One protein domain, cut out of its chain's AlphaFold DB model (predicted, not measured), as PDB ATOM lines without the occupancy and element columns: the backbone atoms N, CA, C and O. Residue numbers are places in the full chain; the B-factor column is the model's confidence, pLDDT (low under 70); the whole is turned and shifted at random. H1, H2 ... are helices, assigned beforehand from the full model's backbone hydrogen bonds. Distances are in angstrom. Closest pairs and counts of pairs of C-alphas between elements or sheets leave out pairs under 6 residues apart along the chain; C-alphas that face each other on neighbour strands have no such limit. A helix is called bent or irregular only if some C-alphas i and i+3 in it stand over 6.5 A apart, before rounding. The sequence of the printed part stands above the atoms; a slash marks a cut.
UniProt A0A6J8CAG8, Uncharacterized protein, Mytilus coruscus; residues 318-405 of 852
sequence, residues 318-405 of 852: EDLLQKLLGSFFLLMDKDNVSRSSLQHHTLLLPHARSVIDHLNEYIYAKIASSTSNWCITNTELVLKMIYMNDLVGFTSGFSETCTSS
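AT A GLANCE: This is residues 318 to 405 of the 852 residues of an uncharacterized protein of Mytilus coruscus (UniProt A0A6J8CAG8). H1, H4 and arm H2b of bent H2 pack crosswise, and short H5 folds back on H4. 88 residues are printed, with five named helices, H1 to H5: all helix. The whole is compact, radius of gyration of the C-alphas 13.9 A, spanning 45 by 26 by 17 A.

HOW THE PARTS SIT: Find H2, residues 339 to 369, by its hydrogen bonds assigned as one helix but bent, C-alphas 347 and 350 being 6.9 A apart; H2a ends at 347, and H2b, from 350, touches H4, residues 379 to 399, at a steep tilt of 44 degrees. Their closest C-alphas, of Arg 353 and Val 392, are 7.0 A apart. H1, residues 318 to 331, touches both. In H4, 15 of 17 O i to N i+4 pairs are within hydrogen-bond range.

IN THESE COORDINATES: Find H1 beginning at C-alpha 318 (18.887, 2.993, -30.127); H2b measures 28.9 A, H4 30.7 A. H3 is residues 374 to 377; H5, from 402, ends at C-alpha 405 (41.916, 4.111, -21.812).

THE WHOLE: The printed part has no cut and no long link; 23 residues have pLDDT under 70.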
ATOM      1  N   GLU A 318      18.688   3.601 -31.434       85.00
ATOM      2  CA  GLU A 318      18.887   2.993 -30.127       85.00
ATOM      3  C   GLU A 318      18.818   1.464 -30.211       85.00
ATOM      4  O   GLU A 318      19.774   0.814 -29.800       85.00
ATOM      5  N   ASP A 319      17.778   0.891 -30.824       87.19
ATOM      6  CA  ASP A 319      17.615  -0.567 -30.941       87.19
ATOM      7  C   ASP A 319      18.798  -1.232 -31.660       87.19
ATOM      8  O   ASP A 319      19.335  -2.240 -31.193       87.19
ATOM      9  N   LEU A 320      19.246  -0.637 -32.772       89.88
ATOM     10  CA  LEU A 320      20.379  -1.140 -33.556       89.88
ATOM     11  C   LEU A 320      21.676  -1.154 -32.734       89.88
ATOM     12  O   LEU A 320      22.402  -2.150 -32.702       89.88
ATOM     13  N   LEU A 321      21.956  -0.056 -32.027       91.50
ATOM     14  CA  LEU A 321      23.131   0.056 -31.167       91.50
ATOM     15  C   LEU A 321      23.052  -0.879 -29.953       91.50
ATOM     16  O   LEU A 321      24.068  -1.460 -29.570       91.50
ATOM     17  N   GLN A 322      21.869  -1.060 -29.357       90.44
ATOM     18  CA  GLN A 322      21.667  -1.989 -28.243       90.44
ATOM     19  C   GLN A 322      21.922  -3.444 -28.664       90.44
ATOM     20  O   GLN A 322      22.541  -4.199 -27.908       90.44
ATOM     21  N   LYS A 323      21.501  -3.835 -29.874       91.00
ATOM     22  CA  LYS A 323      21.777  -5.161 -30.449       91.00
ATOM     23  C   LYS A 323      23.271  -5.393 -30.671       91.00
ATOM     24  O   LYS A 323      23.798  -6.416 -30.231       91.00
ATOM     25  N   LEU A 324      23.972  -4.423 -31.265       93.31
ATOM     26  CA  LEU A 324      25.431  -4.481 -31.415       93.31
ATOM     27  C   LEU A 324      26.142  -4.568 -30.063       93.31
ATOM     28  O   LEU A 324      27.000  -5.429 -29.876       93.31
ATOM     29  N   LEU A 325      25.762  -3.721 -29.102       93.62
ATOM     30  CA  LEU A 325      26.318  -3.753 -27.750       93.62
ATOM     31  C   LEU A 325      26.100  -5.117 -27.094       93.62
ATOM     32  O   LEU A 325      27.023  -5.649 -26.488       93.62
ATOM     33  N   GLY A 326      24.900  -5.691 -27.234       91.12
ATOM     34  CA  GLY A 326      24.583  -7.035 -26.762       91.12
ATOM     35  C   GLY A 326      25.496  -8.097 -27.372       91.12
ATOM     36  O   GLY A 326      25.989  -8.953 -26.647       91.12
ATOM     37  N   SER A 327      25.788  -8.008 -28.669       90.62
ATOM     38  CA  SER A 327      26.727  -8.921 -29.325       90.62
ATOM     39  C   SER A 327      28.156  -8.776 -28.787       90.62
ATOM     40  O   SER A 327      28.757  -9.764 -28.359       90.62
ATOM     41  N   PHE A 328      28.690  -7.551 -28.704       91.19
ATOM     42  CA  PHE A 328      30.029  -7.312 -28.142       91.19
ATOM     43  C   PHE A 328      30.132  -7.727 -26.673       91.19
ATOM     44  O   PHE A 328      31.152  -8.282 -26.269       91.19
ATOM     45  N   PHE A 329      29.067  -7.522 -25.900       89.75
ATOM     46  CA  PHE A 329      28.952  -7.968 -24.514       89.75
ATOM     47  C   PHE A 329      29.084  -9.490 -24.369       89.75
ATOM     48  O   PHE A 329      29.621  -9.952 -23.370       89.75
ATOM     49  N   LEU A 330      28.646 -10.273 -25.359       85.50
ATOM     50  CA  LEU A 330      28.783 -11.735 -25.352       85.50
ATOM     51  C   LEU A 330      30.110 -12.226 -25.949       85.50
ATOM     52  O   LEU A 330      30.547 -13.328 -25.625       85.50
ATOM     53  N   LEU A 331      30.730 -11.445 -26.835       82.44
ATOM     54  CA  LEU A 331      31.960 -11.823 -27.537       82.44
ATOM     55  C   LEU A 331      33.237 -11.435 -26.791       82.44
ATOM     56  O   LEU A 331      34.241 -12.139 -26.884       82.44
ATOM     57  N   MET A 332      33.226 -10.299 -26.091       81.69
ATOM     58  CA  MET A 332      34.406  -9.786 -25.406       81.69
ATOM     59  C   MET A 332      34.433 -10.216 -23.936       81.69
ATOM     60  O   MET A 332      33.423 -10.214 -23.233       81.69
ATOM     61  N   ASP A 333      35.631 -10.526 -23.453       72.69
ATOM     62  CA  ASP A 333      35.875 -10.979 -22.085       72.69
ATOM     63  C   ASP A 333      37.115 -10.292 -21.513       72.69
ATOM     64  O   ASP A 333      37.988  -9.880 -22.268       72.69
ATOM     65  N   LYS A 334      37.247 -10.196 -20.190       63.44
ATOM     66  CA  LYS A 334      38.491  -9.739 -19.548       63.44
ATOM     67  C   LYS A 334      39.447 -10.907 -19.283       63.44
ATOM     68  O   LYS A 334      40.004 -11.016 -18.190       63.44
ATOM     69  N   ASP A 335      39.668 -11.765 -20.280       58.16
ATOM     70  CA  ASP A 335      40.709 -12.797 -20.233       58.16
ATOM     71  C   ASP A 335      41.893 -12.438 -21.143       58.16
ATOM     72  O   ASP A 335      41.811 -12.482 -22.370       58.16
ATOM     73  N   ASN A 336      43.022 -12.114 -20.508       48.62
ATOM     74  CA  ASN A 336      44.272 -11.743 -21.178       48.62
ATOM     75  C   ASN A 336      45.318 -12.871 -21.154       48.62
ATOM     76  O   ASN A 336      46.470 -12.640 -21.532       48.62
ATOM     77  N   VAL A 337      44.987 -14.058 -20.631       42.00
ATOM     78  CA  VAL A 337      45.982 -15.122 -20.411       42.00
ATOM     79  C   VAL A 337      46.268 -15.886 -21.702       42.00
ATOM     80  O   VAL A 337      47.413 -16.282 -21.935       42.00
ATOM     81  N   SER A 338      45.271 -16.048 -22.577       47.44
ATOM     82  CA  SER A 338      45.444 -16.742 -23.852       47.44
ATOM     83  C   SER A 338      45.835 -15.773 -24.983       47.44
ATOM     84  O   SER A 338      45.205 -14.737 -25.212       47.44
ATOM     85  N   ARG A 339      46.898 -16.106 -25.728       45.97
ATOM     86  CA  ARG A 339      47.361 -15.323 -26.895       45.97
ATOM     87  C   ARG A 339      46.289 -15.244 -27.994       45.97
ATOM     88  O   ARG A 339      46.230 -14.245 -28.705       45.97
ATOM     89  N   SER A 340      45.439 -16.266 -28.091       50.59
ATOM     90  CA  SER A 340      44.259 -16.313 -28.959       50.59
ATOM     91  C   SER A 340      43.179 -15.310 -28.539       50.59
ATOM     92  O   SER A 340      42.667 -14.594 -29.395       50.59
ATOM     93  N   SER A 341      42.895 -15.174 -27.236       55.59
ATOM     94  CA  SER A 341      41.952 -14.170 -26.709       55.59
ATOM     95  C   SER A 341      42.435 -12.756 -27.033       55.59
ATOM     96  O   SER A 341      41.656 -11.922 -27.484       55.59
ATOM     97  N   LEU A 342      43.744 -12.508 -26.911       59.78
ATOM     98  CA  LEU A 342      44.339 -11.210 -27.230       59.78
ATOM     99  C   LEU A 342      44.197 -10.845 -28.719       59.78
ATOM    100  O   LEU A 342      43.888  -9.698 -29.041       59.78
ATOM    101  N   GLN A 343      44.406 -11.796 -29.634       64.12
ATOM    102  CA  GLN A 343      44.212 -11.572 -31.075       64.12
ATOM    103  C   GLN A 343      42.741 -11.297 -31.408       64.12
ATOM    104  O   GLN A 343      42.449 -10.351 -32.138       64.12
ATOM    105  N   HIS A 344      41.821 -12.059 -30.813       70.81
ATOM    106  CA  HIS A 344      40.385 -11.856 -30.982       70.81
ATOM    107  C   HIS A 344      39.932 -10.482 -30.465       70.81
ATOM    108  O   HIS A 344      39.240  -9.746 -31.168       70.81
ATOM    109  N   HIS A 345      40.387 -10.073 -29.277       72.94
ATOM    110  CA  HIS A 345      40.102  -8.732 -28.756       72.94
ATOM    111  C   HIS A 345      40.730  -7.635 -29.600       72.94
ATOM    112  O   HIS A 345      40.105  -6.599 -29.773       72.94
ATOM    113  N   THR A 346      41.923  -7.846 -30.160       74.69
ATOM    114  CA  THR A 346      42.562  -6.855 -31.041       74.69
ATOM    115  C   THR A 346      41.706  -6.574 -32.280       74.69
ATOM    116  O   THR A 346      41.651  -5.428 -32.723       74.69
ATOM    117  N   LEU A 347      41.011  -7.588 -32.804       81.38
ATOM    118  CA  LEU A 347      40.067  -7.431 -33.914       81.38
ATOM    119  C   LEU A 347      38.754  -6.775 -33.474       81.38
ATOM    120  O   LEU A 347      38.280  -5.873 -34.147       81.38
ATOM    121  N   LEU A 348      38.169  -7.177 -32.340       86.38
ATOM    122  CA  LEU A 348      36.873  -6.648 -31.889       86.38
ATOM    123  C   LEU A 348      36.942  -5.230 -31.305       86.38
ATOM    124  O   LEU A 348      35.976  -4.472 -31.409       86.38
ATOM    125  N   LEU A 349      38.063  -4.864 -30.678       87.19
ATOM    126  CA  LEU A 349      38.208  -3.635 -29.892       87.19
ATOM    127  C   LEU A 349      37.908  -2.350 -30.689       87.19
ATOM    128  O   LEU A 349      37.175  -1.513 -30.158       87.19
ATOM    129  N   PRO A 350      38.392  -2.159 -31.935       87.19
ATOM    130  CA  PRO A 350      38.066  -0.970 -32.725       87.19
ATOM    131  C   PRO A 350      36.560  -0.814 -32.972       87.19
ATOM    132  O   PRO A 350      36.022   0.288 -32.857       87.19
ATOM    133  N   HIS A 351      35.858  -1.914 -33.254       91.06
ATOM    134  CA  HIS A 351      34.416  -1.894 -33.503       91.06
ATOM    135  C   HIS A 351      33.624  -1.660 -32.214       91.06
ATOM    136  O   HIS A 351      32.722  -0.825 -32.199       91.06
ATOM    137  N   ALA A 352      34.004  -2.319 -31.115       91.81
ATOM    138  CA  ALA A 352      33.382  -2.112 -29.811       91.81
ATOM    139  C   ALA A 352      33.509  -0.651 -29.350       91.81
ATOM    140  O   ALA A 352      32.533  -0.065 -28.886       91.81
ATOM    141  N   ARG A 353      34.682  -0.029 -29.539       90.31
ATOM    142  CA  ARG A 353      34.892   1.406 -29.272       90.31
ATOM    143  C   ARG A 353      33.950   2.284 -30.087       90.31
ATOM    144  O   ARG A 353      33.328   3.171 -29.515       90.31
ATOM    145  N   SER A 354      33.821   2.003 -31.384       90.44
ATOM    146  CA  SER A 354      32.923   2.724 -32.296       90.44
ATOM    147  C   SER A 354      31.476   2.707 -31.791       90.44
ATOM    148  O   SER A 354      30.861   3.757 -31.608       90.44
ATOM    149  N   VAL A 355      30.964   1.517 -31.455       93.81
ATOM    150  CA  VAL A 355      29.601   1.335 -30.930       93.81
ATOM    151  C   VAL A 355      29.418   2.048 -29.590       93.81
ATOM    152  O   VAL A 355      28.434   2.761 -29.394       93.81
ATOM    153  N   ILE A 356      30.379   1.898 -28.674       92.00
ATOM    154  CA  ILE A 356      30.364   2.558 -27.363       92.00
ATOM    155  C   ILE A 356      30.383   4.079 -27.514       92.00
ATOM    156  O   ILE A 356      29.703   4.768 -26.756       92.00
ATOM    157  N   ASP A 357      31.151   4.638 -28.444       89.31
ATOM    158  CA  ASP A 357      31.210   6.084 -28.642       89.31
ATOM    159  C   ASP A 357      29.887   6.631 -29.198       89.31
ATOM    160  O   ASP A 357      29.356   7.577 -28.610       89.31
ATOM    161  N   HIS A 358      29.274   5.971 -30.188       88.75
ATOM    162  CA  HIS A 358      27.923   6.318 -30.652       88.75
ATOM    163  C   HIS A 358      26.864   6.220 -29.544       88.75
ATOM    164  O   HIS A 358      26.003   7.097 -29.426       88.75
ATOM    165  N   LEU A 359      26.924   5.172 -28.716       89.44
ATOM    166  CA  LEU A 359      26.010   5.003 -27.585       89.44
ATOM    167  C   LEU A 359      26.228   6.051 -26.506       89.44
ATOM    168  O   LEU A 359      25.259   6.573 -25.973       89.44
ATOM    169  N   ASN A 360      27.473   6.390 -26.182       84.56
ATOM    170  CA  ASN A 360      27.753   7.417 -25.187       84.56
ATOM    171  C   ASN A 360      27.163   8.760 -25.619       84.56
ATOM    172  O   ASN A 360      26.449   9.371 -24.834       84.56
ATOM    173  N   GLU A 361      27.395   9.203 -26.857       80.81
ATOM    174  CA  GLU A 361      26.802  10.451 -27.360       80.81
ATOM    175  C   GLU A 361      25.278  10.470 -27.197       80.81
ATOM    176  O   GLU A 361      24.707  11.459 -26.731       80.81
ATOM    177  N   TYR A 362      24.628   9.348 -27.513       78.00
ATOM    178  CA  TYR A 362      23.189   9.184 -27.348       78.00
ATOM    179  C   TYR A 362      22.753   9.235 -25.875       78.00
ATOM    180  O   TYR A 362      21.858  10.001 -25.511       78.00
ATOM    181  N   ILE A 363      23.406   8.453 -25.015       81.00
ATOM    182  CA  ILE A 363      23.075   8.316 -23.594       81.00
ATOM    183  C   ILE A 363      23.303   9.629 -22.844       81.00
ATOM    184  O   ILE A 363      22.416  10.066 -22.116       81.00
ATOM    185  N   TYR A 364      24.439  10.304 -23.041       77.38
ATOM    186  CA  TYR A 364      24.726  11.575 -22.368       77.38
ATOM    187  C   TYR A 364      23.736  12.665 -22.770       77.38
ATOM    188  O   TYR A 364      23.252  13.391 -21.903       77.38
ATOM    189  N   ALA A 365      23.369  12.747 -24.054       77.94
ATOM    190  CA  ALA A 365      22.330  13.669 -24.500       77.94
ATOM    191  C   ALA A 365      20.990  13.387 -23.799       77.94
ATOM    192  O   ALA A 365      20.310  14.319 -23.363       77.94
ATOM    193  N   LYS A 366      20.627  12.108 -23.630       80.12
ATOM    194  CA  LYS A 366      19.398  11.702 -22.933       80.12
ATOM    195  C   LYS A 366      19.442  11.998 -21.440       80.12
ATOM    196  O   LYS A 366      18.490  12.596 -20.948       80.12
ATOM    197  N   ILE A 367      20.530  11.654 -20.749       74.31
ATOM    198  CA  ILE A 367      20.714  11.936 -19.318       74.31
ATOM    199  C   ILE A 367      20.660  13.446 -19.064       74.31
ATOM    200  O   ILE A 367      19.898  13.879 -18.209       74.31
ATOM    201  N   ALA A 368      21.374  14.255 -19.851       73.81
ATOM    202  CA  ALA A 368      21.376  15.713 -19.700       73.81
ATOM    203  C   ALA A 368      20.002  16.350 -19.976       73.81
ATOM    204  O   ALA A 368      19.660  17.371 -19.384       73.81
ATOM    205  N   SER A 369      19.208  15.757 -20.874       74.12
ATOM    206  CA  SER A 369      17.850  16.225 -21.194       74.12
ATOM    207  C   SER A 369      16.762  15.714 -20.242       74.12
ATOM    208  O   SER A 369      15.645  16.231 -20.255       74.12
ATOM    209  N   SER A 370      17.050  14.677 -19.450       65.12
ATOM    210  CA  SER A 370      16.079  13.987 -18.601       65.12
ATOM    211  C   SER A 370      16.190  14.460 -17.157       65.12
ATOM    212  O   SER A 370      17.263  14.463 -16.561       65.12
ATOM    213  N   THR A 371      15.057  14.791 -16.544       53.75
ATOM    214  CA  THR A 371      14.972  14.947 -15.091       53.75
ATOM    215  C   THR A 371      15.081  13.564 -14.429       53.75
ATOM    216  O   THR A 371      14.119  12.797 -14.385       53.75
ATOM    217  N   SER A 372      16.293  13.242 -13.973       55.62
ATOM    218  CA  SER A 372      16.677  12.293 -12.910       55.62
ATOM    219  C   SER A 372      16.396  10.780 -13.021       55.62
ATOM    220  O   SER A 372      16.938  10.058 -12.193       55.62
ATOM    221  N   ASN A 373      15.646  10.245 -13.999       66.25
ATOM    222  CA  ASN A 373      15.269   8.807 -13.983       66.25
ATOM    223  C   ASN A 373      15.657   7.960 -15.215       66.25
ATOM    224  O   ASN A 373      15.348   6.768 -15.243       66.25
ATOM    225  N   TRP A 374      16.353   8.501 -16.221       78.50
ATOM    226  CA  TRP A 374      16.635   7.751 -17.460       78.50
ATOM    227  C   TRP A 374      17.429   6.449 -17.234       78.50
ATOM    228  O   TRP A 374      17.082   5.410 -17.801       78.50
ATOM    229  N   CYS A 375      18.449   6.483 -16.368       72.62
ATOM    230  CA  CYS A 375      19.276   5.311 -16.055       72.62
ATOM    231  C   CYS A 375      18.478   4.183 -15.391       72.62
ATOM    232  O   CYS A 375      18.822   3.015 -15.543       72.62
ATOM    233  N   ILE A 376      17.395   4.526 -14.689       69.94
ATOM    234  CA  ILE A 376      16.511   3.562 -14.034       69.94
ATOM    235  C   ILE A 376      15.666   2.840 -15.088       69.94
ATOM    236  O   ILE A 376      15.598   1.612 -15.090       69.94
ATOM    237  N   THR A 377      15.067   3.585 -16.019       77.62
ATOM    238  CA  THR A 377      14.225   3.017 -17.084       77.62
ATOM    239  C   THR A 377      15.026   2.160 -18.069       77.62
ATOM    240  O   THR A 377      14.496   1.186 -18.589       77.62
ATOM    241  N   ASN A 378      16.310   2.467 -18.276       86.25
ATOM    242  CA  ASN A 378      17.189   1.767 -19.221       86.25
ATOM    243  C   ASN A 378      18.286   0.948 -18.523       86.25
ATOM    244  O   ASN A 378      19.426   0.893 -18.989       86.25
ATOM    245  N   THR A 379      17.942   0.306 -17.401       88.31
ATOM    246  CA  THR A 379      18.886  -0.443 -16.548       88.31
ATOM    247  C   THR A 379      19.724  -1.460 -17.339       88.31
ATOM    248  O   THR A 379      20.936  -1.526 -17.153       88.31
ATOM    249  N   GLU A 380      19.120  -2.219 -18.262       91.00
ATOM    250  CA  GLU A 380      19.837  -3.200 -19.095       91.00
ATOM    251  C   GLU A 380      20.940  -2.560 -19.952       91.00
ATOM    252  O   GLU A 380      22.087  -3.017 -19.936       91.00
ATOM    253  N   LEU A 381      20.603  -1.492 -20.684       90.75
ATOM    254  CA  LEU A 381      21.549  -0.772 -21.532       90.75
ATOM    255  C   LEU A 381      22.687  -0.180 -20.695       90.75
ATOM    256  O   LEU A 381      23.857  -0.322 -21.052       90.75
ATOM    257  N   VAL A 382      22.355   0.445 -19.561       90.56
ATOM    258  CA  VAL A 382      23.344   1.041 -18.655       90.56
ATOM    259  C   VAL A 382      24.305  -0.018 -18.115       90.56
ATOM    260  O   VAL A 382      25.513   0.195 -18.172       90.56
ATOM    261  N   LEU A 383      23.815  -1.182 -17.677       91.06
ATOM    262  CA  LEU A 383      24.663  -2.279 -17.189       91.06
ATOM    263  C   LEU A 383      25.645  -2.776 -18.253       91.06
ATOM    264  O   LEU A 383      26.844  -2.884 -17.984       91.06
ATOM    265  N   LYS A 384      25.155  -3.037 -19.472       92.69
ATOM    266  CA  LYS A 384      26.012  -3.455 -20.592       92.69
ATOM    267  C   LYS A 384      27.042  -2.376 -20.923       92.69
ATOM    268  O   LYS A 384      28.205  -2.696 -21.148       92.69
ATOM    269  N   MET A 385      26.652  -1.101 -20.899       93.31
ATOM    270  CA  MET A 385      27.566   0.018 -21.134       93.31
ATOM    271  C   MET A 385      28.635   0.149 -20.051       93.31
ATOM    272  O   MET A 385      29.791   0.384 -20.399       93.31
ATOM    273  N   ILE A 386      28.297  -0.021 -18.769       92.75
ATOM    274  CA  ILE A 386      29.280  -0.005 -17.676       92.75
ATOM    275  C   ILE A 386      30.323  -1.103 -17.911       92.75
ATOM    276  O   ILE A 386      31.515  -0.805 -17.978       92.75
ATOM    277  N   TYR A 387      29.873  -2.346 -18.115       90.88
ATOM    278  CA  TYR A 387      30.763  -3.483 -18.364       90.88
ATOM    279  C   TYR A 387      31.650  -3.256 -19.594       90.88
ATOM    280  O   TYR A 387      32.865  -3.439 -19.529       90.88
ATOM    281  N   MET A 388      31.062  -2.814 -20.710       91.44
ATOM    282  CA  MET A 388      31.790  -2.645 -21.966       91.44
ATOM    283  C   MET A 388      32.778  -1.479 -21.932       91.44
ATOM    284  O   MET A 388      33.883  -1.628 -22.446       91.44
ATOM    285  N   ASN A 389      32.445  -0.343 -21.309       91.69
ATOM    286  CA  ASN A 389      33.409   0.752 -21.139       91.69
ATOM    287  C   ASN A 389      34.580   0.317 -20.241       91.69
ATOM    288  O   ASN A 389      35.733   0.599 -20.559       91.69
ATOM    289  N   ASP A 390      34.307  -0.412 -19.160       88.62
ATOM    290  CA  ASP A 390      35.337  -0.917 -18.248       88.62
ATOM    291  C   ASP A 390      36.261  -1.943 -18.931       88.62
ATOM    292  O   ASP A 390      37.487  -1.840 -18.864       88.62
ATOM    293  N   LEU A 391      35.688  -2.892 -19.677       84.62
ATOM    294  CA  LEU A 391      36.420  -3.866 -20.493       84.62
ATOM    295  C   LEU A 391      37.252  -3.194 -21.590       84.62
ATOM    296  O   LEU A 391      38.443  -3.470 -21.706       84.62
ATOM    297  N   VAL A 392      36.669  -2.275 -22.362       85.50
ATOM    298  CA  VAL A 392      37.400  -1.549 -23.409       85.50
ATOM    299  C   VAL A 392      38.527  -0.720 -22.812       85.50
ATOM    300  O   VAL A 392      39.645  -0.787 -23.321       85.50
ATOM    301  N   GLY A 393      38.286   0.017 -21.725       81.06
ATOM    302  CA  GLY A 393      39.341   0.748 -21.025       81.06
ATOM    303  C   GLY A 393      40.463  -0.189 -20.573       81.06
ATOM    304  O   GLY A 393      41.640   0.089 -20.819       81.06
ATOM    305  N   PHE A 394      40.103  -1.337 -19.991       77.00
ATOM    306  CA  PHE A 394      41.049  -2.330 -19.491       77.00
ATOM    307  C   PHE A 394      41.933  -2.872 -20.612       77.00
ATOM    308  O   PHE A 394      43.156  -2.857 -20.482       77.00
ATOM    309  N   THR A 395      41.334  -3.294 -21.724       74.06
ATOM    310  CA  THR A 395      42.054  -3.855 -22.875       74.06
ATOM    311  C   THR A 395      42.910  -2.798 -23.578       74.06
ATOM    312  O   THR A 395      44.049  -3.079 -23.950       74.06
ATOM    313  N   SER A 396      42.418  -1.559 -23.683       70.44
ATOM    314  CA  SER A 396      43.138  -0.433 -24.306       70.44
ATOM    315  C   SER A 396      44.441  -0.085 -23.586       70.44
ATOM    316  O   SER A 396      45.430   0.254 -24.230       70.44
ATOM    317  N   GLY A 397      44.472  -0.219 -22.255       60.22
ATOM    318  CA  GLY A 397      45.666   0.052 -21.447       60.22
ATOM    319  C   GLY A 397      46.850  -0.890 -21.712       60.22
ATOM    320  O   GLY A 397      47.950  -0.625 -21.233       60.22
ATOM    321  N   PHE A 398      46.650  -1.983 -22.461       58.06
ATOM    322  CA  PHE A 398      47.722  -2.899 -22.867       58.06
ATOM    323  C   PHE A 398      48.279  -2.621 -24.272       58.06
ATOM    324  O   PHE A 398      49.397  -3.051 -24.558       58.06
ATOM    325  N   SER A 399      47.525  -1.947 -25.148       47.75
ATOM    326  CA  SER A 399      47.860  -1.786 -26.574       47.75
ATOM    327  C   SER A 399      48.239  -0.357 -26.991       47.75
ATOM    328  O   SER A 399      48.974  -0.204 -27.972       47.75
ATOM    329  N   GLU A 400      47.781   0.669 -26.266       49.03
ATOM    330  CA  GLU A 400      47.858   2.094 -26.642       49.03
ATOM    331  C   GLU A 400      48.325   3.009 -25.491       49.03
ATOM    332  O   GLU A 400      48.580   2.554 -24.373       49.03
ATOM    333  N   THR A 401      48.460   4.312 -25.766       48.25
ATOM    334  CA  THR A 401      48.786   5.341 -24.772       48.25
ATOM    335  C   THR A 401      47.703   5.457 -23.692       48.25
ATOM    336  O   THR A 401      46.508   5.270 -23.926       48.25
ATOM    337  N   CYS A 402      48.118   5.732 -22.448       52.94
ATOM    338  CA  CYS A 402      47.240   5.712 -21.265       52.94
ATOM    339  C   CYS A 402      46.023   6.654 -21.375       52.94
ATOM    340  O   CYS A 402      45.012   6.451 -20.699       52.94
ATOM    341  N   THR A 403      46.096   7.672 -22.227       57.88
ATOM    342  CA  THR A 403      45.067   8.689 -22.469       57.88
ATOM    343  C   THR A 403      43.776   8.116 -23.054       57.88
ATOM    344  O   THR A 403      42.701   8.462 -22.555       57.88
ATOM    345  N   SER A 404      43.837   7.196 -24.028       64.25
ATOM    346  CA  SER A 404      42.629   6.628 -24.655       64.25
ATOM    347  C   SER A 404      41.836   5.740 -23.684       64.25
ATOM    348  O   SER A 404      40.608   5.811 -23.634       64.25
ATOM    349  N   SER A 405      42.531   4.975 -22.833       72.69
ATOM    350  CA  SER A 405      41.916   4.111 -21.812       72.69
ATOM    351  C   SER A 405      41.159   4.883 -20.720       72.69
ATOM    352  O   SER A 405      40.078   4.463 -20.299       72.69
TER     353      SER A 405